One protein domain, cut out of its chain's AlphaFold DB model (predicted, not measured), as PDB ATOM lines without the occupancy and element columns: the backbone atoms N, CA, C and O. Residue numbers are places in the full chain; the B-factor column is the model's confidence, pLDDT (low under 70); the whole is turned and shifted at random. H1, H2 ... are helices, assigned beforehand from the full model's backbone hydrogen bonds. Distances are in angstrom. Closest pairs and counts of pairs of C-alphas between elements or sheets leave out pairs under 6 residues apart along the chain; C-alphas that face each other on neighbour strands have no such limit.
ATOM      1  N   SER A 169     -10.532 -50.849   9.994       81.44
ATOM      2  CA  SER A 169     -10.815 -49.623  10.747       81.44
ATOM      3  C   SER A 169      -9.570 -48.969  11.362       81.44
ATOM      4  O   SER A 169      -9.490 -47.742  11.399       81.44
ATOM      5  N   ARG A 170      -8.579 -49.749  11.820       83.75
ATOM      6  CA  ARG A 170      -7.300 -49.225  12.329       83.75
ATOM      7  C   ARG A 170      -6.435 -48.676  11.198       83.75
ATOM      8  O   ARG A 170      -5.872 -47.602  11.383       83.75
ATOM      9  N   VAL A 171      -6.377 -49.355  10.045       85.69
ATOM     10  CA  VAL A 171      -5.681 -48.834   8.848       85.69
ATOM     11  C   VAL A 171      -6.288 -47.506   8.426       85.69
ATOM     12  O   VAL A 171      -5.573 -46.517   8.302       85.69
ATOM     13  N   LEU A 172      -7.613 -47.460   8.263       88.38
ATOM     14  CA  LEU A 172      -8.314 -46.246   7.861       88.38
ATOM     15  C   LEU A 172      -8.049 -45.108   8.848       88.38
ATOM     16  O   LEU A 172      -7.712 -44.003   8.439       88.38
ATOM     17  N   LYS A 173      -8.117 -45.382  10.157       87.00
ATOM     18  CA  LYS A 173      -7.799 -44.388  11.187       87.00
ATOM     19  C   LYS A 173      -6.347 -43.905  11.099       87.00
ATOM     20  O   LYS A 173      -6.114 -42.712  11.260       87.00
ATOM     21  N   ALA A 174      -5.385 -44.789  10.831       88.31
ATOM     22  CA  ALA A 174      -3.984 -44.411  10.635       88.31
ATOM     23  C   ALA A 174      -3.793 -43.530   9.390       88.31
ATOM     24  O   ALA A 174      -3.108 -42.515   9.464       88.31
ATOM     25  N   ILE A 175      -4.459 -43.859   8.278       93.44
ATOM     26  CA  ILE A 175      -4.457 -43.036   7.061       93.44
ATOM     27  C   ILE A 175      -5.027 -41.645   7.355       93.44
ATOM     28  O   ILE A 175      -4.417 -40.645   6.986       93.44
ATOM     29  N   VAL A 176      -6.156 -41.554   8.066       93.81
ATOM     30  CA  VAL A 176      -6.732 -40.254   8.446       93.81
ATOM     31  C   VAL A 176      -5.771 -39.464   9.341       93.81
ATOM     32  O   VAL A 176      -5.632 -38.259   9.157       93.81
ATOM     33  N   TRP A 177      -5.054 -40.116  10.259       94.50
ATOM     34  CA  TRP A 177      -4.021 -39.452  11.062       94.50
ATOM     35  C   TRP A 177      -2.868 -38.899  10.227       94.50
ATOM     36  O   TRP A 177      -2.433 -37.779  10.486       94.50
ATOM     37  N   ILE A 178      -2.403 -39.644   9.219       94.75
ATOM     38  CA  ILE A 178      -1.378 -39.165   8.283       94.75
ATOM     39  C   ILE A 178      -1.883 -37.916   7.552       94.75
ATOM     40  O   ILE A 178      -1.166 -36.923   7.487       94.75
ATOM     41  N   TRP A 179      -3.132 -37.919   7.078       97.75
ATOM     42  CA  TRP A 179      -3.732 -36.750   6.430       97.75
ATOM     43  C   TRP A 179      -3.875 -35.547   7.363       97.75
ATOM     44  O   TRP A 179      -3.543 -34.436   6.961       97.75
ATOM     45  N   ILE A 180      -4.316 -35.749   8.610       97.00
ATOM     46  CA  ILE A 180      -4.376 -34.675   9.615       97.00
ATOM     47  C   ILE A 180      -2.985 -34.100   9.865       97.00
ATOM     48  O   ILE A 180      -2.840 -32.887   9.977       97.00
ATOM     49  N   TRP A 181      -1.960 -34.949   9.938       96.50
ATOM     50  CA  TRP A 181      -0.588 -34.500  10.135       96.50
ATOM     51  C   TRP A 181      -0.054 -33.701   8.942       96.50
ATOM     52  O   TRP A 181       0.469 -32.608   9.146       96.50
ATOM     53  N   LEU A 182      -0.237 -34.181   7.710       96.62
ATOM     54  CA  LEU A 182       0.150 -33.442   6.501       96.62
ATOM     55  C   LEU A 182      -0.575 -32.093   6.411       96.62
ATOM     56  O   LEU A 182       0.048 -31.072   6.127       96.62
ATOM     57  N   LEU A 183      -1.875 -32.078   6.717       97.44
ATOM     58  CA  LEU A 183      -2.675 -30.858   6.755       97.44
ATOM     59  C   LEU A 183      -2.187 -29.895   7.846       97.44
ATOM     60  O   LEU A 183      -2.075 -28.699   7.603       97.44
ATOM     61  N   ALA A 184      -1.858 -30.401   9.034       97.12
ATOM     62  CA  ALA A 184      -1.303 -29.593  10.113       97.12
ATOM     63  C   ALA A 184       0.059 -29.009   9.748       97.12
ATOM     64  O   ALA A 184       0.306 -27.836  10.007       97.12
ATOM     65  N   HIS A 185       0.923 -29.797   9.112       96.56
ATOM     66  CA  HIS A 185       2.204 -29.308   8.629       96.56
ATOM     67  C   HIS A 185       2.010 -28.170   7.620       96.56
ATOM     68  O   HIS A 185       2.584 -27.099   7.793       96.56
ATOM     69  N   PHE A 186       1.127 -28.361   6.635       97.19
ATOM     70  CA  PHE A 186       0.800 -27.345   5.634       97.19
ATOM     71  C   PHE A 186       0.231 -26.054   6.248       97.19
ATOM     72  O   PHE A 186       0.652 -24.961   5.875       97.19
ATOM     73  N   LEU A 187      -0.699 -26.162   7.203       97.31
ATOM     74  CA  LEU A 187      -1.390 -25.003   7.783       97.31
ATOM     75  C   LEU A 187      -0.581 -24.274   8.869       97.31
ATOM     76  O   LEU A 187      -0.805 -23.086   9.083       97.31
ATOM     77  N   LEU A 188       0.329 -24.958   9.571       96.75
ATOM     78  CA  LEU A 188       1.028 -24.400  10.740       96.75
ATOM     79  C   LEU A 188       2.501 -24.081  10.498       96.75
ATOM     80  O   LEU A 188       3.029 -23.177  11.141       96.75
ATOM     81  N   ALA A 189       3.195 -24.804   9.615       95.44
ATOM     82  CA  ALA A 189       4.621 -24.555   9.396       95.44
ATOM     83  C   ALA A 189       4.916 -23.100   8.969       95.44
ATOM     84  O   ALA A 189       5.834 -22.510   9.544       95.44
ATOM     85  N   PRO A 190       4.127 -22.466   8.071       95.25
ATOM     86  CA  PRO A 190       4.356 -21.071   7.695       95.25
ATOM     87  C   PRO A 190       4.240 -20.109   8.883       95.25
ATOM     88  O   PRO A 190       5.079 -19.229   9.056       95.25
ATOM     89  N   SER A 191       3.257 -20.311   9.766       95.12
ATOM     90  CA  SER A 191       3.054 -19.434  10.924       95.12
ATOM     91  C   SER A 191       4.109 -19.610  12.009       95.12
ATOM     92  O   SER A 191       4.354 -18.683  12.774       95.12
ATOM     93  N   LEU A 192       4.779 -20.763  12.067       93.38
ATOM     94  CA  LEU A 192       5.956 -20.950  12.914       93.38
ATOM     95  C   LEU A 192       7.185 -20.221  12.351       93.38
ATOM     96  O   LEU A 192       8.036 -19.792  13.125       93.38
ATOM     97  N   GLN A 193       7.258 -20.026  11.033       90.81
ATOM     98  CA  GLN A 193       8.366 -19.361  10.335       90.81
ATOM     99  C   GLN A 193       8.100 -17.889   9.994       90.81
ATOM    100  O   GLN A 193       8.924 -17.250   9.344       90.81
ATOM    101  N   TRP A 194       6.978 -17.338  10.454       83.00
ATOM    102  CA  TRP A 194       6.495 -16.000  10.100       83.00
ATOM    103  C   TRP A 194       7.553 -14.888  10.227       83.00
ATOM    104  O   TRP A 194       7.642 -14.002   9.392       83.00
ATOM    105  N   GLN A 195       8.462 -14.989  11.194       80.31
ATOM    106  CA  GLN A 195       9.522 -14.001  11.435       80.31
ATOM    107  C   GLN A 195      10.493 -13.794  10.259       80.31
ATOM    108  O   GLN A 195      11.183 -12.778  10.226       80.31
ATOM    109  N   ALA A 196      10.592 -14.756   9.340       81.75
ATOM    110  CA  ALA A 196      11.466 -14.677   8.172       81.75
ATOM    111  C   ALA A 196      10.749 -14.146   6.916       81.75
ATOM    112  O   ALA A 196      11.367 -14.047   5.857       81.75
ATOM    113  N   LEU A 197       9.451 -13.845   7.010       85.19
ATOM    114  CA  LEU A 197       8.621 -13.475   5.871       85.19
ATOM    115  C   LEU A 197       8.450 -11.958   5.762       85.19
ATOM    116  O   LEU A 197       8.510 -11.216   6.742       85.19
ATOM    117  N   ASN A 198       8.208 -11.496   4.537       89.38
ATOM    118  CA  ASN A 198       7.739 -10.138   4.281       89.38
ATOM    119  C   ASN A 198       6.280  -9.965   4.758       89.38
ATOM    120  O   ASN A 198       5.602 -10.929   5.114       89.38
ATOM    121  N   THR A 199       5.771  -8.731   4.735       88.12
ATOM    122  CA  THR A 199       4.406  -8.405   5.187       88.12
ATOM    123  C   THR A 199       3.333  -9.275   4.524       88.12
ATOM    124  O   THR A 199       2.446  -9.782   5.206       88.12
ATOM    125  N   GLU A 200       3.436  -9.516   3.215       91.69
ATOM    126  CA  GLU A 200       2.494 -10.379   2.489       91.69
ATOM    127  C   GLU A 200       2.558 -11.839   2.962       91.69
ATOM    128  O   GLU A 200       1.526 -12.456   3.237       91.69
ATOM    129  N   GLY A 201       3.767 -12.384   3.127       93.88
ATOM    130  CA  GLY A 201       3.977 -13.736   3.642       93.88
ATOM    131  C   GLY A 201       3.479 -13.910   5.079       93.88
ATOM    132  O   GLY A 201       2.984 -14.984   5.430       93.88
ATOM    133  N   ASN A 202       3.524 -12.851   5.891       92.12
ATOM    134  CA  ASN A 202       2.953 -12.846   7.237       92.12
ATOM    135  C   ASN A 202       1.433 -12.944   7.225       92.12
ATOM    136  O   ASN A 202       0.879 -13.797   7.920       92.12
ATOM    137  N   VAL A 203       0.762 -12.128   6.409       94.81
ATOM    138  CA  VAL A 203      -0.699 -12.195   6.247       94.81
ATOM    139  C   VAL A 203      -1.110 -13.596   5.812       94.81
ATOM    140  O   VAL A 203      -1.954 -14.216   6.461       94.81
ATOM    141  N   TYR A 204      -0.458 -14.139   4.783       95.88
ATOM    142  CA  TYR A 204      -0.732 -15.492   4.308       95.88
ATOM    143  C   TYR A 204      -0.541 -16.550   5.408       95.88
ATOM    144  O   TYR A 204      -1.422 -17.380   5.638       95.88
ATOM    145  N   SER A 205       0.569 -16.487   6.144       95.50
ATOM    146  CA  SER A 205       0.870 -17.438   7.221       95.50
ATOM    147  C   SER A 205      -0.138 -17.375   8.367       95.50
ATOM    148  O   SER A 205      -0.526 -18.412   8.904       95.50
ATOM    149  N   MET A 206      -0.606 -16.178   8.725       96.25
ATOM    150  CA  MET A 206      -1.607 -16.002   9.779       96.25
ATOM    151  C   MET A 206      -3.005 -16.435   9.328       96.25
ATOM    152  O   MET A 206      -3.748 -17.009  10.126       96.25
ATOM    153  N   VAL A 207      -3.345 -16.267   8.046       97.06
ATOM    154  CA  VAL A 207      -4.571 -16.835   7.460       97.06
ATOM    155  C   VAL A 207      -4.537 -18.365   7.504       97.06
ATOM    156  O   VAL A 207      -5.513 -18.980   7.940       97.06
ATOM    157  N   LEU A 208      -3.419 -18.992   7.122       97.50
ATOM    158  CA  LEU A 208      -3.264 -20.449   7.212       97.50
ATOM    159  C   LEU A 208      -3.346 -20.952   8.656       97.50
ATOM    160  O   LEU A 208      -4.028 -21.943   8.917       97.50
ATOM    161  N   TYR A 209      -2.732 -20.241   9.602       97.31
ATOM    162  CA  TYR A 209      -2.848 -20.553  11.024       97.31
ATOM    163  C   TYR A 209      -4.295 -20.455  11.520       97.31
ATOM    164  O   TYR A 209      -4.793 -21.384  12.164       97.31
ATOM    165  N   ALA A 210      -5.012 -19.380  11.183       97.56
ATOM    166  CA  ALA A 210      -6.425 -19.234  11.521       97.56
ATOM    167  C   ALA A 210      -7.259 -20.385  10.928       97.56
ATOM    168  O   ALA A 210      -8.042 -21.013  11.641       97.56
ATOM    169  N   ALA A 211      -7.033 -20.748   9.664       98.00
ATOM    170  CA  ALA A 211      -7.695 -21.893   9.040       98.00
ATOM    171  C   ALA A 211      -7.356 -23.220   9.748       98.00
ATOM    172  O   ALA A 211      -8.249 -24.018  10.037       98.00
ATOM    173  N   GLY A 212      -6.084 -23.442  10.094       97.31
ATOM    174  CA  GLY A 212      -5.617 -24.625  10.818       97.31
ATOM    175  C   GLY A 212      -6.239 -24.764  12.199       97.31
ATOM    176  O   GLY A 212      -6.735 -25.838  12.540       97.31
ATOM    177  N   THR A 213      -6.284 -23.678  12.967       96.88
ATOM    178  CA  THR A 213      -6.916 -23.666  14.295       96.88
ATOM    179  C   THR A 213      -8.417 -23.927  14.233       96.88
ATOM    180  O   THR A 213      -8.954 -24.520  15.163       96.88
ATOM    181  N   LEU A 214      -9.099 -23.550  13.147       96.94
ATOM    182  CA  LEU A 214     -10.523 -23.828  12.957       96.94
ATOM    183  C   LEU A 214     -10.790 -25.255  12.457       96.94
ATOM    184  O   LEU A 214     -11.784 -25.850  12.868       96.94
ATOM    185  N   ALA A 215      -9.923 -25.814  11.608       97.38
ATOM    186  CA  ALA A 215     -10.149 -27.100  10.943       97.38
ATOM    187  C   ALA A 215      -9.581 -28.313  11.699       97.38
ATOM    188  O   ALA A 215     -10.243 -29.349  11.803       97.38
ATOM    189  N   LEU A 216      -8.362 -28.217  12.240       98.06
ATOM    190  CA  LEU A 216      -7.648 -29.371  12.801       98.06
ATOM    191  C   LEU A 216      -8.266 -29.894  14.107       98.06
ATOM    192  O   LEU A 216      -8.463 -31.111  14.201       98.06
ATOM    193  N   PRO A 217      -8.628 -29.058  15.104       97.94
ATOM    194  CA  PRO A 217      -9.206 -29.569  16.344       97.94
ATOM    195  C   PRO A 217     -10.524 -30.333  16.135       97.94
ATOM    196  O   PRO A 217     -10.662 -31.413  16.715       97.94
ATOM    197  N   PRO A 218     -11.468 -29.887  15.274       97.38
ATOM    198  CA  PRO A 218     -12.645 -30.683  14.932       97.38
ATOM    199  C   PRO A 218     -12.331 -32.038  14.297       97.38
ATOM    200  O   PRO A 218     -12.950 -33.032  14.680       97.38
ATOM    201  N   LEU A 219     -11.363 -32.100  13.377       97.62
ATOM    202  CA  LEU A 219     -10.938 -33.360  12.757       97.62
ATOM    203  C   LEU A 219     -10.345 -34.320  13.796       97.62
ATOM    204  O   LEU A 219     -10.706 -35.496  13.837       97.62
ATOM    205  N   ILE A 220      -9.493 -33.811  14.691       97.56
ATOM    206  CA  ILE A 220      -8.898 -34.584  15.789       97.56
ATOM    207  C   ILE A 220      -9.981 -35.095  16.749       97.56
ATOM    208  O   ILE A 220      -9.999 -36.277  17.100       97.56
ATOM    209  N   ALA A 221     -10.917 -34.232  17.147       96.69
ATOM    210  CA  ALA A 221     -12.035 -34.584  18.017       96.69
ATOM    211  C   ALA A 221     -12.954 -35.647  17.392       96.69
ATOM    212  O   ALA A 221     -13.417 -36.557  18.086       96.69
ATOM    213  N   ALA A 222     -13.178 -35.588  16.074       96.00
ATOM    214  CA  ALA A 222     -13.986 -36.570  15.356       96.00
ATOM    215  C   ALA A 222     -13.402 -37.994  15.440       96.00
ATOM    216  O   ALA A 222     -14.171 -38.957  15.470       96.00
ATOM    217  N   LEU A 223     -12.074 -38.129  15.557       94.44
ATOM    218  CA  LEU A 223     -11.374 -39.412  15.706       94.44
ATOM    219  C   LEU A 223     -11.445 -40.020  17.115       94.44
ATOM    220  O   LEU A 223     -11.053 -41.186  17.300       94.44
ATOM    221  N   ILE A 224     -11.925 -39.269  18.111       93.31
ATOM    222  CA  ILE A 224     -12.119 -39.770  19.473       93.31
ATOM    223  C   ILE A 224     -13.361 -40.661  19.513       93.31
ATOM    224  O   ILE A 224     -14.488 -40.219  19.270       93.31
ATOM    225  N   ASN A 225     -13.149 -41.930  19.863       90.38
ATOM    226  CA  ASN A 225     -14.230 -42.884  20.051       90.38
ATOM    227  C   ASN A 225     -14.757 -42.805  21.486       90.38
ATOM    228  O   ASN A 225     -14.208 -43.412  22.402       90.38
ATOM    229  N   THR A 226     -15.838 -42.055  21.673       90.75
ATOM    230  CA  THR A 226     -16.551 -41.988  22.954       90.75
ATOM    231  C   THR A 226     -17.574 -43.109  23.126       90.75
ATOM    232  O   THR A 226     -18.011 -43.350  24.247       90.75
ATOM    233  N   LYS A 227     -17.983 -43.775  22.036       90.50
ATOM    234  CA  LYS A 227     -19.083 -44.749  22.047       90.50
ATOM    235  C   LYS A 227     -18.678 -46.070  22.689       90.50
ATOM    236  O   LYS A 227     -19.441 -46.594  23.495       90.50
ATOM    237  N   ASP A 228     -17.474 -46.538  22.367       83.75
ATOM    238  CA  ASP A 228     -16.943 -47.826  22.838       83.75
ATOM    239  C   ASP A 228     -16.032 -47.673  24.066       83.75
ATOM    240  O   ASP A 228     -15.336 -48.603  24.473       83.75
ATOM    241  N   ASN A 229     -15.993 -46.479  24.657       88.06
ATOM    242  CA  ASN A 229     -15.223 -46.235  25.863       88.06
ATOM    243  C   ASN A 229     -15.999 -46.754  27.086       88.06
ATOM    244  O   ASN A 229     -17.080 -46.250  27.398       88.06
ATOM    245  N   ALA A 230     -15.425 -47.733  27.792       85.12
ATOM    246  CA  ALA A 230     -16.062 -48.408  28.925       85.12
ATOM    247  C   ALA A 230     -16.533 -47.441  30.025       85.12
ATOM    248  O   ALA A 230     -17.640 -47.590  30.540       85.12
ATOM    249  N   PHE A 231     -15.742 -46.409  30.324       88.00
ATOM    250  CA  PHE A 231     -16.091 -45.407  31.326       88.00
ATOM    251  C   PHE A 231     -17.330 -44.601  30.907       88.00
ATOM    252  O   PHE A 231     -18.297 -44.501  31.659       88.00
ATOM    253  N   TRP A 232     -17.365 -44.078  29.676       91.50
ATOM    254  CA  TRP A 232     -18.526 -43.315  29.190       91.50
ATOM    255  C   TRP A 232     -19.781 -44.174  28.996       91.50
ATOM    256  O   TRP A 232     -20.901 -43.658  29.086       91.50
ATOM    257  N   MET A 233     -19.609 -45.477  28.752       91.81
ATOM    258  CA  MET A 233     -20.701 -46.449  28.757       91.81
ATOM    259  C   MET A 233     -21.289 -46.637  30.157       91.81
ATOM    260  O   MET A 233     -22.509 -46.560  30.300       91.81
ATOM    261  N   GLU A 234     -20.448 -46.828  31.176       91.25
ATOM    262  CA  GLU A 234     -20.874 -46.963  32.576       91.25
ATOM    263  C   GLU A 234     -21.651 -45.726  33.045       91.25
ATOM    264  O   GLU A 234     -22.722 -45.846  33.639       91.25
ATOM    265  N   GLN A 235     -21.183 -44.533  32.667       91.69
ATOM    266  CA  GLN A 235     -21.851 -43.271  32.995       91.69
ATOM    267  C   GLN A 235     -23.086 -42.965  32.130       91.69
ATOM    268  O   GLN A 235     -23.663 -41.887  32.250       91.69
ATOM    269  N   LYS A 236     -23.505 -43.874  31.234       94.88
ATOM    270  CA  LYS A 236     -24.637 -43.688  30.300       94.88
ATOM    271  C   LYS A 236     -24.534 -42.415  29.436       94.88
ATOM    272  O   LYS A 236     -25.545 -41.888  28.984       94.88
ATOM    273  N   MET A 237     -23.317 -41.942  29.152       90.38
ATOM    274  CA  MET A 237     -23.061 -40.709  28.385       90.38
ATOM    275  C   MET A 237     -22.473 -40.944  26.986       90.38
ATOM    276  O   MET A 237     -22.186 -39.984  26.275       90.38
ATOM    277  N   ARG A 238     -22.330 -42.203  26.554       84.38
ATOM    278  CA  ARG A 238     -21.681 -42.597  25.285       84.38
ATOM    279  C   ARG A 238     -22.126 -41.834  24.019       84.38
ATOM    280  O   ARG A 238     -21.326 -41.659  23.101       84.38
ATOM    281  N   THR A 239     -23.382 -41.385  23.958       83.81
ATOM    282  CA  THR A 239     -23.986 -40.647  22.826       83.81
ATOM    283  C   THR A 239     -24.431 -39.232  23.193       83.81
ATOM    284  O   THR A 239     -25.173 -38.610  22.441       83.81
ATOM    285  N   SER A 240     -23.993 -38.707  24.339       92.31
ATOM    286  CA  SER A 240     -24.366 -37.360  24.761       92.31
ATOM    287  C   SER A 240     -23.719 -36.303  23.862       92.31
ATOM    288  O   SER A 240     -22.500 -36.294  23.666       92.31
ATOM    289  N   THR A 241     -24.530 -35.371  23.360       93.06
ATOM    290  CA  THR A 241     -24.057 -34.176  22.648       93.06
ATOM    291  C   THR A 241     -23.115 -33.352  23.521       93.06
ATOM    292  O   THR A 241     -22.112 -32.848  23.020       93.06
ATOM    293  N   ALA A 242     -23.381 -33.278  24.831       93.38
ATOM    294  CA  ALA A 242     -22.521 -32.570  25.777       93.38
ATOM    295  C   ALA A 242     -21.114 -33.183  25.804       93.38
ATOM    296  O   ALA A 242     -20.127 -32.465  25.676       93.38
ATOM    297  N   LEU A 243     -21.012 -34.516  25.870       94.50
ATOM    298  CA  LEU A 243     -19.721 -35.203  25.836       94.50
ATOM    299  C   LEU A 243     -18.955 -34.891  24.543       94.50
ATOM    300  O   LEU A 243     -17.771 -34.571  24.599       94.50
ATOM    301  N   ARG A 244     -19.620 -34.936  23.381       94.44
ATOM    302  CA  ARG A 244     -18.977 -34.601  22.096       94.44
ATOM    303  C   ARG A 244     -18.507 -33.150  22.063       94.44
ATOM    304  O   ARG A 244     -17.385 -32.902  21.632       94.44
ATOM    305  N   LEU A 245     -19.312 -32.218  22.565       93.56
ATOM    306  CA  LEU A 245     -18.926 -30.815  22.666       93.56
ATOM    307  C   LEU A 245     -17.664 -30.642  23.526       93.56
ATOM    308  O   LEU A 245     -16.718 -29.993  23.089       93.56
ATOM    309  N   TYR A 246     -17.597 -31.284  24.693       94.31
ATOM    310  CA  TYR A 246     -16.415 -31.214  25.557       94.31
ATOM    311  C   TYR A 246     -15.173 -31.882  24.959       94.31
ATOM    312  O   TYR A 246     -14.062 -31.408  25.185       94.31
ATOM    313  N   VAL A 247     -15.336 -32.939  24.160       95.25
ATOM    314  CA  VAL A 247     -14.234 -33.522  23.376       95.25
ATOM    315  C   VAL A 247     -13.697 -32.500  22.366       95.25
ATOM    316  O   VAL A 247     -12.484 -32.313  22.280       95.25
ATOM    317  N   HIS A 248     -14.578 -31.802  21.640       95.44
ATOM    318  CA  HIS A 248     -14.175 -30.726  20.726       95.44
ATOM    319  C   HIS A 248     -13.455 -29.596  21.464       95.44
ATOM    320  O   HIS A 248     -12.381 -29.176  21.043       95.44
ATOM    321  N   GLN A 249     -14.000 -29.141  22.590       94.06
ATOM    322  CA  GLN A 249     -13.389 -28.092  23.407       94.06
ATOM    323  C   GLN A 249     -12.016 -28.506  23.932       94.06
ATOM    324  O   GLN A 249     -11.064 -27.737  23.830       94.06
ATOM    325  N   GLY A 250     -11.889 -29.741  24.422       94.94
ATOM    326  CA  GLY A 250     -10.607 -30.299  24.829       94.94
ATOM    327  C   GLY A 250      -9.597 -30.317  23.686       94.94
ATOM    328  O   GLY A 250      -8.443 -29.957  23.901       94.94
ATOM    329  N   ALA A 251     -10.030 -30.651  22.467       96.69
ATOM    330  CA  ALA A 251      -9.178 -30.591  21.285       96.69
ATOM    331  C   ALA A 251      -8.693 -29.159  21.006       96.69
ATOM    332  O   ALA A 251      -7.493 -28.945  20.875       96.69
ATOM    333  N   TYR A 252      -9.587 -28.162  21.000       96.88
ATOM    334  CA  TYR A 252      -9.206 -26.754  20.801       96.88
ATOM    335  C   TYR A 252      -8.216 -26.261  21.859       96.88
ATOM    336  O   TYR A 252      -7.188 -25.682  21.515       96.88
ATOM    337  N   VAL A 253      -8.495 -26.517  23.142       95.00
ATOM    338  CA  VAL A 253      -7.602 -26.132  24.246       95.00
ATOM    339  C   VAL A 253      -6.227 -26.769  24.061       95.00
ATOM    340  O   VAL A 253      -5.215 -26.070  24.085       95.00
ATOM    341  N   GLY A 254      -6.181 -28.082  23.830       95.50
ATOM    342  CA  GLY A 254      -4.921 -28.794  23.653       95.50
ATOM    343  C   GLY A 254      -4.147 -28.355  22.412       95.50
ATOM    344  O   GLY A 254      -2.923 -28.259  22.457       95.50
ATOM    345  N   PHE A 255      -4.848 -28.044  21.322       97.19
ATOM    346  CA  PHE A 255      -4.236 -27.557  20.093       97.19
ATOM    347  C   PHE A 255      -3.535 -26.217  20.306       97.19
ATOM    348  O   PHE A 255      -2.361 -26.092  19.969       97.19
ATOM    349  N   HIS A 256      -4.216 -25.244  20.922       95.81
ATOM    350  CA  HIS A 256      -3.626 -23.934  21.219       95.81
ATOM    351  C   HIS A 256      -2.439 -24.056  22.168       95.81
ATOM    352  O   HIS A 256      -1.382 -23.497  21.893       95.81
ATOM    353  N   VAL A 257      -2.567 -24.840  23.245       94.44
ATOM    354  CA  VAL A 257      -1.452 -25.096  24.172       94.44
ATOM    355  C   VAL A 257      -0.254 -25.689  23.431       94.44
ATOM    356  O   VAL A 257       0.865 -25.203  23.581       94.44
ATOM    357  N   GLY A 258      -0.471 -26.707  22.597       95.62
ATOM    358  CA  GLY A 258       0.614 -27.312  21.834       95.62
ATOM    359  C   GLY A 258       1.203 -26.390  20.765       95.62
ATOM    360  O   GLY A 258       2.416 -26.415  20.561       95.62
ATOM    361  N   TYR A 259       0.393 -25.531  20.142       96.31
ATOM    362  CA  TYR A 259       0.883 -24.501  19.225       96.31
ATOM    363  C   TYR A 259       1.779 -23.493  19.942       96.31
ATOM    364  O   TYR A 259       2.877 -23.228  19.468       96.31
ATOM    365  N   PHE A 260       1.377 -22.990  21.111       93.06
ATOM    366  CA  PHE A 260       2.207 -22.057  21.878       93.06
ATOM    367  C   PHE A 260       3.510 -22.682  22.377       93.06
ATOM    368  O   PHE A 260       4.535 -22.003  22.401       93.06
ATOM    369  N   LEU A 261       3.509 -23.976  22.709       92.44
ATOM    370  CA  LEU A 261       4.747 -24.702  22.999       92.44
ATOM    371  C   LEU A 261       5.660 -24.761  21.768       92.44
ATOM    372  O   LEU A 261       6.836 -24.414  21.866       92.44
ATOM    373  N   ALA A 262       5.125 -25.139  20.602       94.88
ATOM    374  CA  ALA A 262       5.883 -25.166  19.352       94.88
ATOM    375  C   ALA A 262       6.417 -23.771  18.969       94.88
ATOM    376  O   ALA A 262       7.583 -23.633  18.604       94.88
ATOM    377  N   PHE A 263       5.595 -22.731  19.119       92.75
ATOM    378  CA  PHE A 263       5.960 -21.333  18.905       92.75
ATOM    379  C   PHE A 263       7.073 -20.872  19.855       92.75
ATOM    380  O   PHE A 263       8.020 -20.214  19.423       92.75
ATOM    381  N   GLY A 264       6.992 -21.239  21.137       89.94
ATOM    382  CA  GLY A 264       8.027 -20.953  22.131       89.94
ATOM    383  C   GLY A 264       9.362 -21.605  21.771       89.94
ATOM    384  O   GLY A 264      10.388 -20.928  21.761       89.94
ATOM    385  N   VAL A 265       9.345 -22.885  21.380       91.69
ATOM    386  CA  VAL A 265      10.544 -23.602  20.908       91.69
ATOM    387  C   VAL A 265      11.140 -22.923  19.675       91.69
ATOM    388  O   VAL A 265      12.342 -22.672  19.643       91.69
ATOM    389  N   THR A 266      10.318 -22.570  18.681       92.38
ATOM    390  CA  THR A 266      10.797 -21.850  17.491       92.38
ATOM    391  C   THR A 266      11.380 -20.490  17.851       92.38
ATOM    392  O   THR A 266      12.424 -20.112  17.329       92.38
ATOM    393  N   SER A 267      10.763 -19.771  18.785       88.31
ATOM    394  CA  SER A 267      11.260 -18.466  19.217       88.31
ATOM    395  C   SER A 267      12.626 -18.568  19.896       88.31
ATOM    396  O   SER A 267      13.511 -17.774  19.591       88.31
ATOM    397  N   VAL A 268      12.832 -19.569  20.760       88.62
ATOM    398  CA  VAL A 268      14.141 -19.841  21.382       88.62
ATOM    399  C   VAL A 268      15.175 -20.230  20.327       88.62
ATOM    400  O   VAL A 268      16.292 -19.726  20.362       88.62
ATOM    401  N   GLN A 269      14.806 -21.079  19.365       91.81
ATOM    402  CA  GLN A 269      15.694 -21.485  18.274       91.81
ATOM    403  C   GLN A 269      16.169 -20.286  17.444       91.81
ATOM    404  O   GLN A 269      17.364 -20.173  17.171       91.81
ATOM    405  N   VAL A 270      15.257 -19.373  17.094       89.81
ATOM    406  CA  VAL A 270      15.591 -18.150  16.351       89.81
ATOM    407  C   VAL A 270      16.464 -17.215  17.188       89.81
ATOM    408  O   VAL A 270      17.463 -16.713  16.682       89.81
ATOM    409  N   LEU A 271      16.142 -17.011  18.471       88.12
ATOM    410  CA  LEU A 271      16.959 -16.186  19.372       88.12
ATOM    411  C   LEU A 271      18.374 -16.751  19.567       88.12
ATOM    412  O   LEU A 271      19.323 -15.987  19.713       88.12
ATOM    413  N   ALA A 272      18.521 -18.074  19.538       90.75
ATOM    414  CA  ALA A 272      19.809 -18.755  19.626       90.75
ATOM    415  C   ALA A 272      20.578 -18.801  18.289       90.75
ATOM    416  O   ALA A 272      21.680 -19.343  18.248       90.75
ATOM    417  N   GLY A 273      20.014 -18.273  17.193       92.62
ATOM    418  CA  GLY A 273      20.638 -18.312  15.866       92.62
ATOM    419  C   GLY A 273      20.789 -19.727  15.294       92.62
ATOM    420  O   GLY A 273      21.669 -19.971  14.471       92.62
ATOM    421  N   LEU A 274      19.964 -20.676  15.742       93.69
ATOM    422  CA  LEU A 274      20.024 -22.067  15.299       93.69
ATOM    423  C   LEU A 274      19.282 -22.237  13.968       93.69
ATOM    424  O   LEU A 274      18.153 -21.771  13.804       93.69
ATOM    425  N   SER A 275      19.889 -22.958  13.026       92.88
ATOM    426  CA  SER A 275      19.259 -23.263  11.740       92.88
ATOM    427  C   SER A 275      18.049 -24.190  11.899       92.88
ATOM    428  O   SER A 275      17.945 -24.973  12.848       92.88
ATOM    429  N   ALA A 276      17.098 -24.095  10.967       91.06
ATOM    430  CA  ALA A 276      15.942 -24.982  10.916       91.06
ATOM    431  C   ALA A 276      16.369 -26.391  10.488       91.06
ATOM    432  O   ALA A 276      16.773 -26.610   9.347       91.06
ATOM    433  N   ILE A 277      16.275 -27.355  11.406       93.69
ATOM    434  CA  ILE A 277      16.539 -28.764  11.106       93.69
ATOM    435  C   ILE A 277      15.204 -29.430  10.728       93.69
ATOM    436  O   ILE A 277      14.290 -29.431  11.558       93.69
ATOM    437  N   PRO A 278      15.057 -30.042   9.533       91.94
ATOM    438  CA  PRO A 278      13.756 -30.496   9.023       91.94
ATOM    439  C   PRO A 278      12.968 -31.414   9.966       91.94
ATOM    440  O   PRO A 278      11.761 -31.245  10.135       91.94
ATOM    441  N   TRP A 279      13.639 -32.360  10.631       92.38
ATOM    442  CA  TRP A 279      12.965 -33.277  11.554       92.38
ATOM    443  C   TRP A 279      12.463 -32.572  12.824       92.38
ATOM    444  O   TRP A 279      11.426 -32.959  13.361       92.38
ATOM    445  N   ILE A 280      13.140 -31.512  13.279       91.50
ATOM    446  CA  ILE A 280      12.678 -30.688  14.405       91.50
ATOM    447  C   ILE A 280      11.416 -29.923  13.995       91.50
ATOM    448  O   ILE A 280      10.446 -29.902  14.751       91.50
ATOM    449  N   GLU A 281      11.385 -29.354  12.786       92.25
ATOM    450  CA  GLU A 281      10.196 -28.662  12.266       92.25
ATOM    451  C   GLU A 281       8.993 -29.607  12.141       92.25
ATOM    452  O   GLU A 281       7.877 -29.262  12.538       92.25
ATOM    453  N   MET A 282       9.219 -30.845  11.691       91.88
ATOM    454  CA  MET A 282       8.178 -31.875  11.696       91.88
ATOM    455  C   MET A 282       7.657 -32.140  13.114       91.88
ATOM    456  O   MET A 282       6.443 -32.122  13.325       91.88
ATOM    457  N   ILE A 283       8.543 -32.327  14.101       92.94
ATOM    458  CA  ILE A 283       8.145 -32.564  15.498       92.94
ATOM    459  C   ILE A 283       7.325 -31.397  16.050       92.94
ATOM    460  O   ILE A 283       6.284 -31.630  16.665       92.94
ATOM    461  N   LYS A 284       7.729 -30.147  15.795       94.94
ATOM    462  CA  LYS A 284       6.977 -28.963  16.237       94.94
ATOM    463  C   LYS A 284       5.534 -28.982  15.742       94.94
ATOM    464  O   LYS A 284       4.633 -28.691  16.518       94.94
ATOM    465  N   THR A 285       5.300 -29.379  14.489       95.12
ATOM    466  CA  THR A 285       3.934 -29.480  13.933       95.12
ATOM    467  C   THR A 285       3.128 -30.659  14.489       95.12
ATOM    468  O   THR A 285       1.898 -30.622  14.480       95.12
ATOM    469  N   ILE A 286       3.791 -31.682  15.041       95.56
ATOM    470  CA  ILE A 286       3.147 -32.833  15.693       95.56
ATOM    471  C   ILE A 286       2.691 -32.494  17.124       95.56
ATOM    472  O   ILE A 286       1.657 -33.002  17.567       95.56
ATOM    473  N   ILE A 287       3.412 -31.626  17.844       95.56
ATOM    474  CA  ILE A 287       3.097 -31.256  19.239       95.56
ATOM    475  C   ILE A 287       1.636 -30.775  19.412       95.56
ATOM    476  O   ILE A 287       0.937 -31.358  20.251       95.56
ATOM    477  N   PRO A 288       1.116 -29.804  18.625       97.31
ATOM    478  CA  PRO A 288      -0.291 -29.388  18.683       97.31
ATOM    479  C   PRO A 288      -1.273 -30.546  18.515       97.31
ATOM    480  O   PRO A 288      -2.278 -30.610  19.219       97.31
ATOM    481  N   ILE A 289      -0.973 -31.492  17.624       97.31
ATOM    482  CA  ILE A 289      -1.844 -32.632  17.317       97.31
ATOM    483  C   ILE A 289      -1.914 -33.590  18.509       97.31
ATOM    484  O   ILE A 289      -3.009 -33.971  18.929       97.31
ATOM    485  N   ILE A 290      -0.761 -33.958  19.079       95.00
ATOM    486  CA  ILE A 290      -0.685 -34.882  20.222       95.00
ATOM    487  C   ILE A 290      -1.383 -34.284  21.444       95.00
ATOM    488  O   ILE A 290      -2.194 -34.958  22.090       95.00
ATOM    489  N   ILE A 291      -1.099 -33.018  21.760       95.00
ATOM    490  CA  ILE A 291      -1.685 -32.349  22.926       95.00
ATOM    491  C   ILE A 291      -3.186 -32.124  22.715       95.00
ATOM    492  O   ILE A 291      -3.962 -32.367  23.642       95.00
ATOM    493  N   SER A 292      -3.625 -31.770  21.502       97.12
ATOM    494  CA  SER A 292      -5.045 -31.715  21.124       97.12
ATOM    495  C   SER A 292      -5.744 -33.058  21.336       97.12
ATOM    496  O   SER A 292      -6.768 -33.120  22.012       97.12
ATOM    497  N   TYR A 293      -5.193 -34.158  20.812       95.88
ATOM    498  CA  TYR A 293      -5.775 -35.500  20.953       95.88
ATOM    499  C   TYR A 293      -5.880 -35.950  22.416       95.88
ATOM    500  O   TYR A 293      -6.877 -36.550  22.827       95.88
ATOM    501  N   THR A 294      -4.849 -35.653  23.205       92.06
ATOM    502  CA  THR A 294      -4.784 -35.990  24.630       92.06
ATOM    503  C   THR A 294      -5.805 -35.170  25.419       92.06
ATOM    504  O   THR A 294      -6.600 -35.712  26.187       92.06
ATOM    505  N   SER A 295      -5.864 -33.863  25.166       93.62
ATOM    506  CA  SER A 295      -6.790 -32.945  25.834       93.62
ATOM    507  C   SER A 295      -8.249 -33.233  25.477       93.62
ATOM    508  O   SER A 295      -9.108 -33.181  26.353       93.62
ATOM    509  N   ALA A 296      -8.535 -33.644  24.238       95.31
ATOM    510  CA  ALA A 296      -9.866 -34.079  23.809       95.31
ATOM    511  C   ALA A 296     -10.406 -35.271  24.627       95.31
ATOM    512  O   ALA A 296     -11.616 -35.453  24.725       95.31
ATOM    513  N   GLN A 297      -9.526 -36.074  25.234       92.31
ATOM    514  CA  GLN A 297      -9.903 -37.179  26.121       92.31
ATOM    515  C   GLN A 297      -9.930 -36.761  27.595       92.31
ATOM    516  O   GLN A 297     -10.853 -37.127  28.322       92.31
ATOM    517  N   ILE A 298      -8.931 -35.992  28.034       87.94
ATOM    518  CA  ILE A 298      -8.748 -35.629  29.445       87.94
ATOM    519  C   ILE A 298      -9.749 -34.568  29.905       87.94
ATOM    520  O   ILE A 298     -10.291 -34.675  31.000       87.94
ATOM    521  N   VAL A 299     -10.017 -33.542  29.094       91.25
ATOM    522  CA  VAL A 299     -10.903 -32.430  29.475       91.25
ATOM    523  C   VAL A 299     -12.319 -32.896  29.840       91.25
ATOM    524  O   VAL A 299     -12.746 -32.589  30.955       91.25
ATOM    525  N   PRO A 300     -13.046 -33.670  29.005       91.50
ATOM    526  CA  PRO A 300     -14.370 -34.159  29.390       91.50
ATOM    527  C   PRO A 300     -14.324 -35.034  30.647       91.50
ATOM    528  O   PRO A 300     -15.209 -34.934  31.495       91.50
ATOM    529  N   TYR A 301     -13.284 -35.861  30.799       89.06
ATOM    530  CA  TYR A 301     -13.096 -36.707  31.980       89.06
ATOM    531  C   TYR A 301     -12.917 -35.878  33.258       89.06
ATOM    532  O   TYR A 301     -13.624 -36.097  34.241       89.06
ATOM    533  N   ASN A 302     -12.036 -34.878  33.233       84.06
ATOM    534  CA  ASN A 302     -11.769 -34.009  34.377       84.06
ATOM    535  C   ASN A 302     -12.987 -33.164  34.763       84.06
ATOM    536  O   ASN A 302     -13.273 -33.015  35.950       84.06
ATOM    537  N   LEU A 303     -13.729 -32.640  33.784       87.31
ATOM    538  CA  LEU A 303     -14.961 -31.891  34.047       87.31
ATOM    539  C   LEU A 303     -16.036 -32.789  34.660       87.31
ATOM    540  O   LEU A 303     -16.682 -32.398  35.631       87.31
ATOM    541  N   TRP A 304     -16.175 -34.021  34.168       90.00
ATOM    542  CA  TRP A 304     -17.078 -34.977  34.789       90.00
ATOM    543  C   TRP A 304     -16.645 -35.332  36.215       90.00
ATOM    544  O   TRP A 304     -17.488 -35.398  37.103       90.00
ATOM    545  N   LEU A 305     -15.350 -35.529  36.478       81.25
ATOM    546  CA  LEU A 305     -14.868 -35.782  37.840       81.25
ATOM    547  C   LEU A 305     -15.178 -34.618  38.788       81.25
ATOM    548  O   LEU A 305     -15.565 -34.862  39.931       81.25
ATOM    549  N   ALA A 306     -15.022 -33.381  38.310       82.19
ATOM    550  CA  ALA A 306     -15.249 -32.175  39.097       82.19
ATOM    551  C   ALA A 306     -16.736 -31.949  39.412       82.19
ATOM    552  O   ALA A 306     -17.086 -31.690  40.559       82.19
ATOM    553  N   TYR A 307     -17.611 -32.075  38.411       88.81
ATOM    554  CA  TYR A 307     -19.025 -31.695  38.536       88.81
ATOM    555  C   TYR A 307     -19.986 -32.882  38.659       88.81
ATOM    556  O   TYR A 307     -21.174 -32.690  38.900       88.81
ATOM    557  N   ARG A 308     -19.496 -34.112  38.463       91.00
ATOM    558  CA  ARG A 308     -20.283 -35.360  38.369       91.00
ATOM    559  C   ARG A 308     -21.369 -35.347  37.290       91.00
ATOM    560  O   ARG A 308     -22.230 -36.224  37.263       91.00
ATOM    561  N   ARG A 309     -21.311 -34.382  36.373       92.38
ATOM    562  CA  ARG A 309     -22.214 -34.208  35.232       92.38
ATOM    563  C   ARG A 309     -21.500 -33.466  34.107       92.38
ATOM    564  O   ARG A 309     -20.483 -32.821  34.344       92.38
ATOM    565  N   LEU A 310     -22.053 -33.549  32.900       91.81
ATOM    566  CA  LEU A 310     -21.664 -32.728  31.754       91.81
ATOM    567  C   LEU A 310     -22.930 -32.065  31.204       91.81
ATOM    568  O   LEU A 310     -23.745 -32.735  30.571       91.81
ATOM    569  N   ASP A 311     -23.101 -30.773  31.473       92.00
ATOM    570  CA  ASP A 311     -24.198 -29.960  30.940       92.00
ATOM    571  C   ASP A 311     -23.644 -28.991  29.887       92.00
ATOM    572  O   ASP A 311     -22.566 -28.428  30.044       92.00
ATOM    573  N   ILE A 312     -24.383 -28.769  28.802       88.94
ATOM    574  CA  ILE A 312     -24.008 -27.811  27.753       88.94
ATOM    575  C   ILE A 312     -23.901 -26.390  28.326       88.94
ATOM    576  O   ILE A 312     -23.056 -25.613  27.878       88.94
ATOM    577  N   ARG A 313     -24.711 -26.058  29.341       87.50
ATOM    578  CA  ARG A 313     -24.682 -24.747  30.011       87.50
ATOM    579  C   ARG A 313     -23.329 -24.463  30.661       87.50
ATOM    580  O   ARG A 313     -22.839 -23.341  30.575       87.50
ATOM    581  N   ASP A 314     -22.697 -25.497  31.210       81.75
ATOM    582  CA  ASP A 314     -21.375 -25.418  31.835       81.75
ATOM    583  C   ASP A 314     -20.255 -25.330  30.768       81.75
ATOM    584  O   ASP A 314     -19.110 -24.994  31.066       81.75
ATOM    585  N   GLY A 315     -20.570 -25.645  29.504       72.94
ATOM    586  CA  GLY A 315     -19.637 -25.696  28.378       72.94
ATOM    587  C   GLY A 315     -19.619 -24.446  27.492       72.94
ATOM    588  O   GLY A 315     -18.698 -24.291  26.694       72.94
ATOM    589  N   GLY A 316     -20.602 -23.549  27.608       76.81
ATOM    590  CA  GLY A 316     -20.778 -22.420  26.682       76.81
ATOM    591  C   GLY A 316     -19.567 -21.482  26.594       76.81
ATOM    592  O   GLY A 316     -19.188 -21.058  25.504       76.81
ATOM    593  N   ILE A 317     -18.895 -21.229  27.721       76.50
ATOM    594  CA  ILE A 317     -17.729 -20.334  27.775       76.50
ATOM    595  C   ILE A 317     -16.555 -20.839  26.927       76.50
ATOM    596  O   ILE A 317     -15.764 -20.052  26.420       76.50
ATOM    597  N   PHE A 318     -16.462 -22.149  26.709       70.50
ATOM    598  CA  PHE A 318     -15.341 -22.756  26.001       70.50
ATOM    599  C   PHE A 318     -15.453 -22.640  24.471       70.50
ATOM    600  O   PHE A 318     -14.484 -22.940  23.777       70.50
ATOM    601  N   PHE A 319     -16.572 -22.149  23.917       79.38
ATOM    602  CA  PHE A 319     -16.633 -21.789  22.489       79.38
ATOM    603  C   PHE A 319     -15.663 -20.662  22.126       79.38
ATOM    604  O   PHE A 319     -15.225 -20.580  20.978       79.38
ATOM    605  N   ILE A 320     -15.244 -19.854  23.107       87.81
ATOM    606  CA  ILE A 320     -14.223 -18.826  22.899       87.81
ATOM    607  C   ILE A 320     -12.904 -19.414  22.377       87.81
ATOM    608  O   ILE A 320     -12.206 -18.761  21.609       87.81
ATOM    609  N   PHE A 321     -12.589 -20.676  22.701       88.25
ATOM    610  CA  PHE A 321     -11.367 -21.334  22.232       88.25
ATOM    611  C   PHE A 321     -11.368 -21.613  20.724       88.25
ATOM    612  O   PHE A 321     -10.294 -21.675  20.128       88.25
ATOM    613  N   ALA A 322     -12.536 -21.729  20.086       90.88
ATOM    614  CA  ALA A 322     -12.605 -21.827  18.628       90.88
ATOM    615  C   ALA A 322     -12.237 -20.493  17.960       90.88
ATOM    616  O   ALA A 322     -11.559 -20.476  16.938       90.88
ATOM    617  N   LEU A 323     -12.624 -19.374  18.580       93.81
ATOM    618  CA  LEU A 323     -12.309 -18.025  18.101       93.81
ATOM    619  C   LEU A 323     -10.890 -17.582  18.460       93.81
ATOM    620  O   LEU A 323     -10.334 -16.699  17.814       93.81
ATOM    621  N   LEU A 324     -10.288 -18.214  19.468       92.75
ATOM    622  CA  LEU A 324      -8.972 -17.851  19.972       92.75
ATOM    623  C   LEU A 324      -7.885 -17.934  18.887       92.75
ATOM    624  O   LEU A 324      -6.998 -17.094  18.857       92.75
ATOM    625  N   GLY A 325      -7.975 -18.892  17.961       93.25
ATOM    626  CA  GLY A 325      -7.031 -19.017  16.846       93.25
ATOM    627  C   GLY A 325      -7.038 -17.813  15.902       93.25
ATOM    628  O   GLY A 325      -6.011 -17.148  15.783       93.25
ATOM    629  N   PRO A 326      -8.185 -17.471  15.285       97.12
ATOM    630  CA  PRO A 326      -8.333 -16.242  14.506       97.12
ATOM    631  C   PRO A 326      -7.960 -14.966  15.274       97.12
ATOM    632  O   PRO A 326      -7.297 -14.094  14.719       97.12
ATOM    633  N   LEU A 327      -8.326 -14.864  16.556       95.69
ATOM    634  CA  LEU A 327      -7.944 -13.718  17.387       95.69
ATOM    635  C   LEU A 327      -6.424 -13.631  17.577       95.69
ATOM    636  O   LEU A 327      -5.861 -12.545  17.474       95.69
ATOM    637  N   TRP A 328      -5.743 -14.762  17.782       94.31
ATOM    638  CA  TRP A 328      -4.281 -14.801  17.819       94.31
ATOM    639  C   TRP A 328      -3.652 -14.461  16.473       94.31
ATOM    640  O   TRP A 328      -2.638 -13.777  16.448       94.31
ATOM    641  N   ALA A 329      -4.244 -14.904  15.363       95.50
ATOM    642  CA  ALA A 329      -3.774 -14.553  14.026       95.50
ATOM    643  C   ALA A 329      -3.791 -13.029  13.826       95.50
ATOM    644  O   ALA A 329      -2.784 -12.451  13.428       95.50
ATOM    645  N   LEU A 330      -4.903 -12.375  14.181       96.44
ATOM    646  CA  LEU A 330      -5.025 -10.914  14.145       96.44
ATOM    647  C   LEU A 330      -4.030 -10.235  15.088       96.44
ATOM    648  O   LEU A 330      -3.376  -9.277  14.694       96.44
ATOM    649  N   PHE A 331      -3.866 -10.762  16.303       93.75
ATOM    650  CA  PHE A 331      -2.877 -10.263  17.252       93.75
ATOM    651  C   PHE A 331      -1.451 -10.326  16.680       93.75
ATOM    652  O   PHE A 331      -0.722  -9.343  16.741       93.75
ATOM    653  N   PHE A 332      -1.038 -11.445  16.084       92.00
ATOM    654  CA  PHE A 332       0.302 -11.554  15.501       92.00
ATOM    655  C   PHE A 332       0.514 -10.617  14.310       92.00
ATOM    656  O   PHE A 332       1.630 -10.140  14.129       92.00
ATOM    657  N   LEU A 333      -0.532 -10.335  13.528       93.31
ATOM    658  CA  LEU A 333      -0.460  -9.356  12.443       93.31
ATOM    659  C   LEU A 333      -0.305  -7.931  12.973       93.31
ATOM    660  O   LEU A 333       0.612  -7.234  12.549       93.31
ATOM    661  N   GLU A 334      -1.150  -7.531  13.921       94.81
ATOM    662  CA  GLU A 334      -1.127  -6.186  14.507       94.81
ATOM    663  C   GLU A 334       0.209  -5.899  15.200       94.81
ATOM    664  O   GLU A 334       0.807  -4.839  15.040       94.81
ATOM    665  N   PHE A 335       0.725  -6.880  15.939       91.38
ATOM    666  CA  PHE A 335       1.964  -6.741  16.698       91.38
ATOM    667  C   PHE A 335       3.196  -7.252  15.940       91.38
ATOM    668  O   PHE A 335       4.245  -7.444  16.557       91.38
ATOM    669  N   HIS A 336       3.108  -7.464  14.620       90.06
ATOM    670  CA  HIS A 336       4.208  -8.029  13.836       90.06
ATOM    671  C   HIS A 336       5.507  -7.239  14.028       90.06
ATOM    672  O   HIS A 336       6.519  -7.843  14.368       90.06
ATOM    673  N   GLU A 337       5.474  -5.906  13.921       89.25
ATOM    674  CA  GLU A 337       6.669  -5.062  14.079       89.25
ATOM    675  C   GLU A 337       7.329  -5.221  15.459       89.25
ATOM    676  O   GLU A 337       8.557  -5.297  15.572       89.25
ATOM    677  N   VAL A 338       6.514  -5.357  16.512       89.06
ATOM    678  CA  VAL A 338       6.988  -5.602  17.881       89.06
ATOM    679  C   VAL A 338       7.692  -6.951  17.969       89.06
ATOM    680  O   VAL A 338       8.717  -7.074  18.638       89.06
ATOM    681  N   PHE A 339       7.177  -7.969  17.287       85.19
ATOM    682  CA  PHE A 339       7.806  -9.282  17.248       85.19
ATOM    683  C   PHE A 339       8.966  -9.363  16.255       85.19
ATOM    684  O   PHE A 339       9.821 -10.224  16.440       85.19
ATOM    685  N   SER A 340       9.070  -8.504  15.240       85.88
ATOM    686  CA  SER A 340      10.200  -8.507  14.302       85.88
ATOM    687  C   SER A 340      11.507  -8.108  14.985       85.88
ATOM    688  O   SER A 340      12.549  -8.688  14.682       85.88
ATOM    689  N   ASN A 341      11.464  -7.190  15.955       88.69
ATOM    690  CA  ASN A 341      12.646  -6.809  16.724       88.69
ATOM    691  C   ASN A 341      13.017  -7.910  17.758       88.69
ATOM    692  O   ASN A 341      12.186  -8.297  18.584       88.69
TER     693      ASN A 341
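Overview. This is residues 169 to 341 of the 371 residues of a protein of Anaerolineaceae bacterium (UniProt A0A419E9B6). Three long helices, H2, H4 and H6, form a bundle; H5 crosses close over H4, and H1 folds back on H2 as a hairpin, packing on H5 too with residues 181 to 189. Short H3 and H7 lie near opposite ends of the long axis. The printed part has 173 residues with seven named helices, H1 to H7 in order, and no named strand: all helix. It is compact, with a radius of gyration of the C-alphas of 17.5 A and spans of 53 by 36 by 25 A.

Arrangement. H4, residues 241 to 271, and H5, residues 278 to 307, form a helical hairpin and touch, opposite ways at a steep tilt of 36 degrees, only just beyond shallow; their closest C-alphas, Gly 254 and Ser 292, are 3.9 A apart. H2, residues 199 to 222, touches H4, closest at C-alphas 217 and 251, 5.0 A. H6, residues 312 to 334, touches H2 at a shallow tilt of 20 degrees, opposite ways, closest at C-alphas 326 and 210, 4.6 A. H1, residues 169 to 192, forms a helical hairpin with H2, closest at C-alphas 191 and 205, 4.7 A. H3, residues 230 to 234, touches no helix; H7, residues 336 to 340, and H6 meet only through their link. Every O i to N i+4 pair is within hydrogen-bond range in H3, H4 and H7, against 18 of 20 in H1 and in H2, 21 of 26 in H5 and 10 of 19 in H6.

Along the chain. H4 runs 44.9 A from C-alpha 241 at (-24.057, -34.176, 22.648); H5 measures 44.1 A, H2 35.1 A, H6 34.2 A and H1 33.3 A. H1 begins at (-10.815, -49.623, 10.747), and H7 ends at (10.200, -8.507, 14.302).

Size, cuts and confidence. The C-alphas farthest apart, Glu 234 and Asn 341, are 54.7 A apart. The printed part has no cut, no link is long, and no printed residue is under 70 in pLDDT.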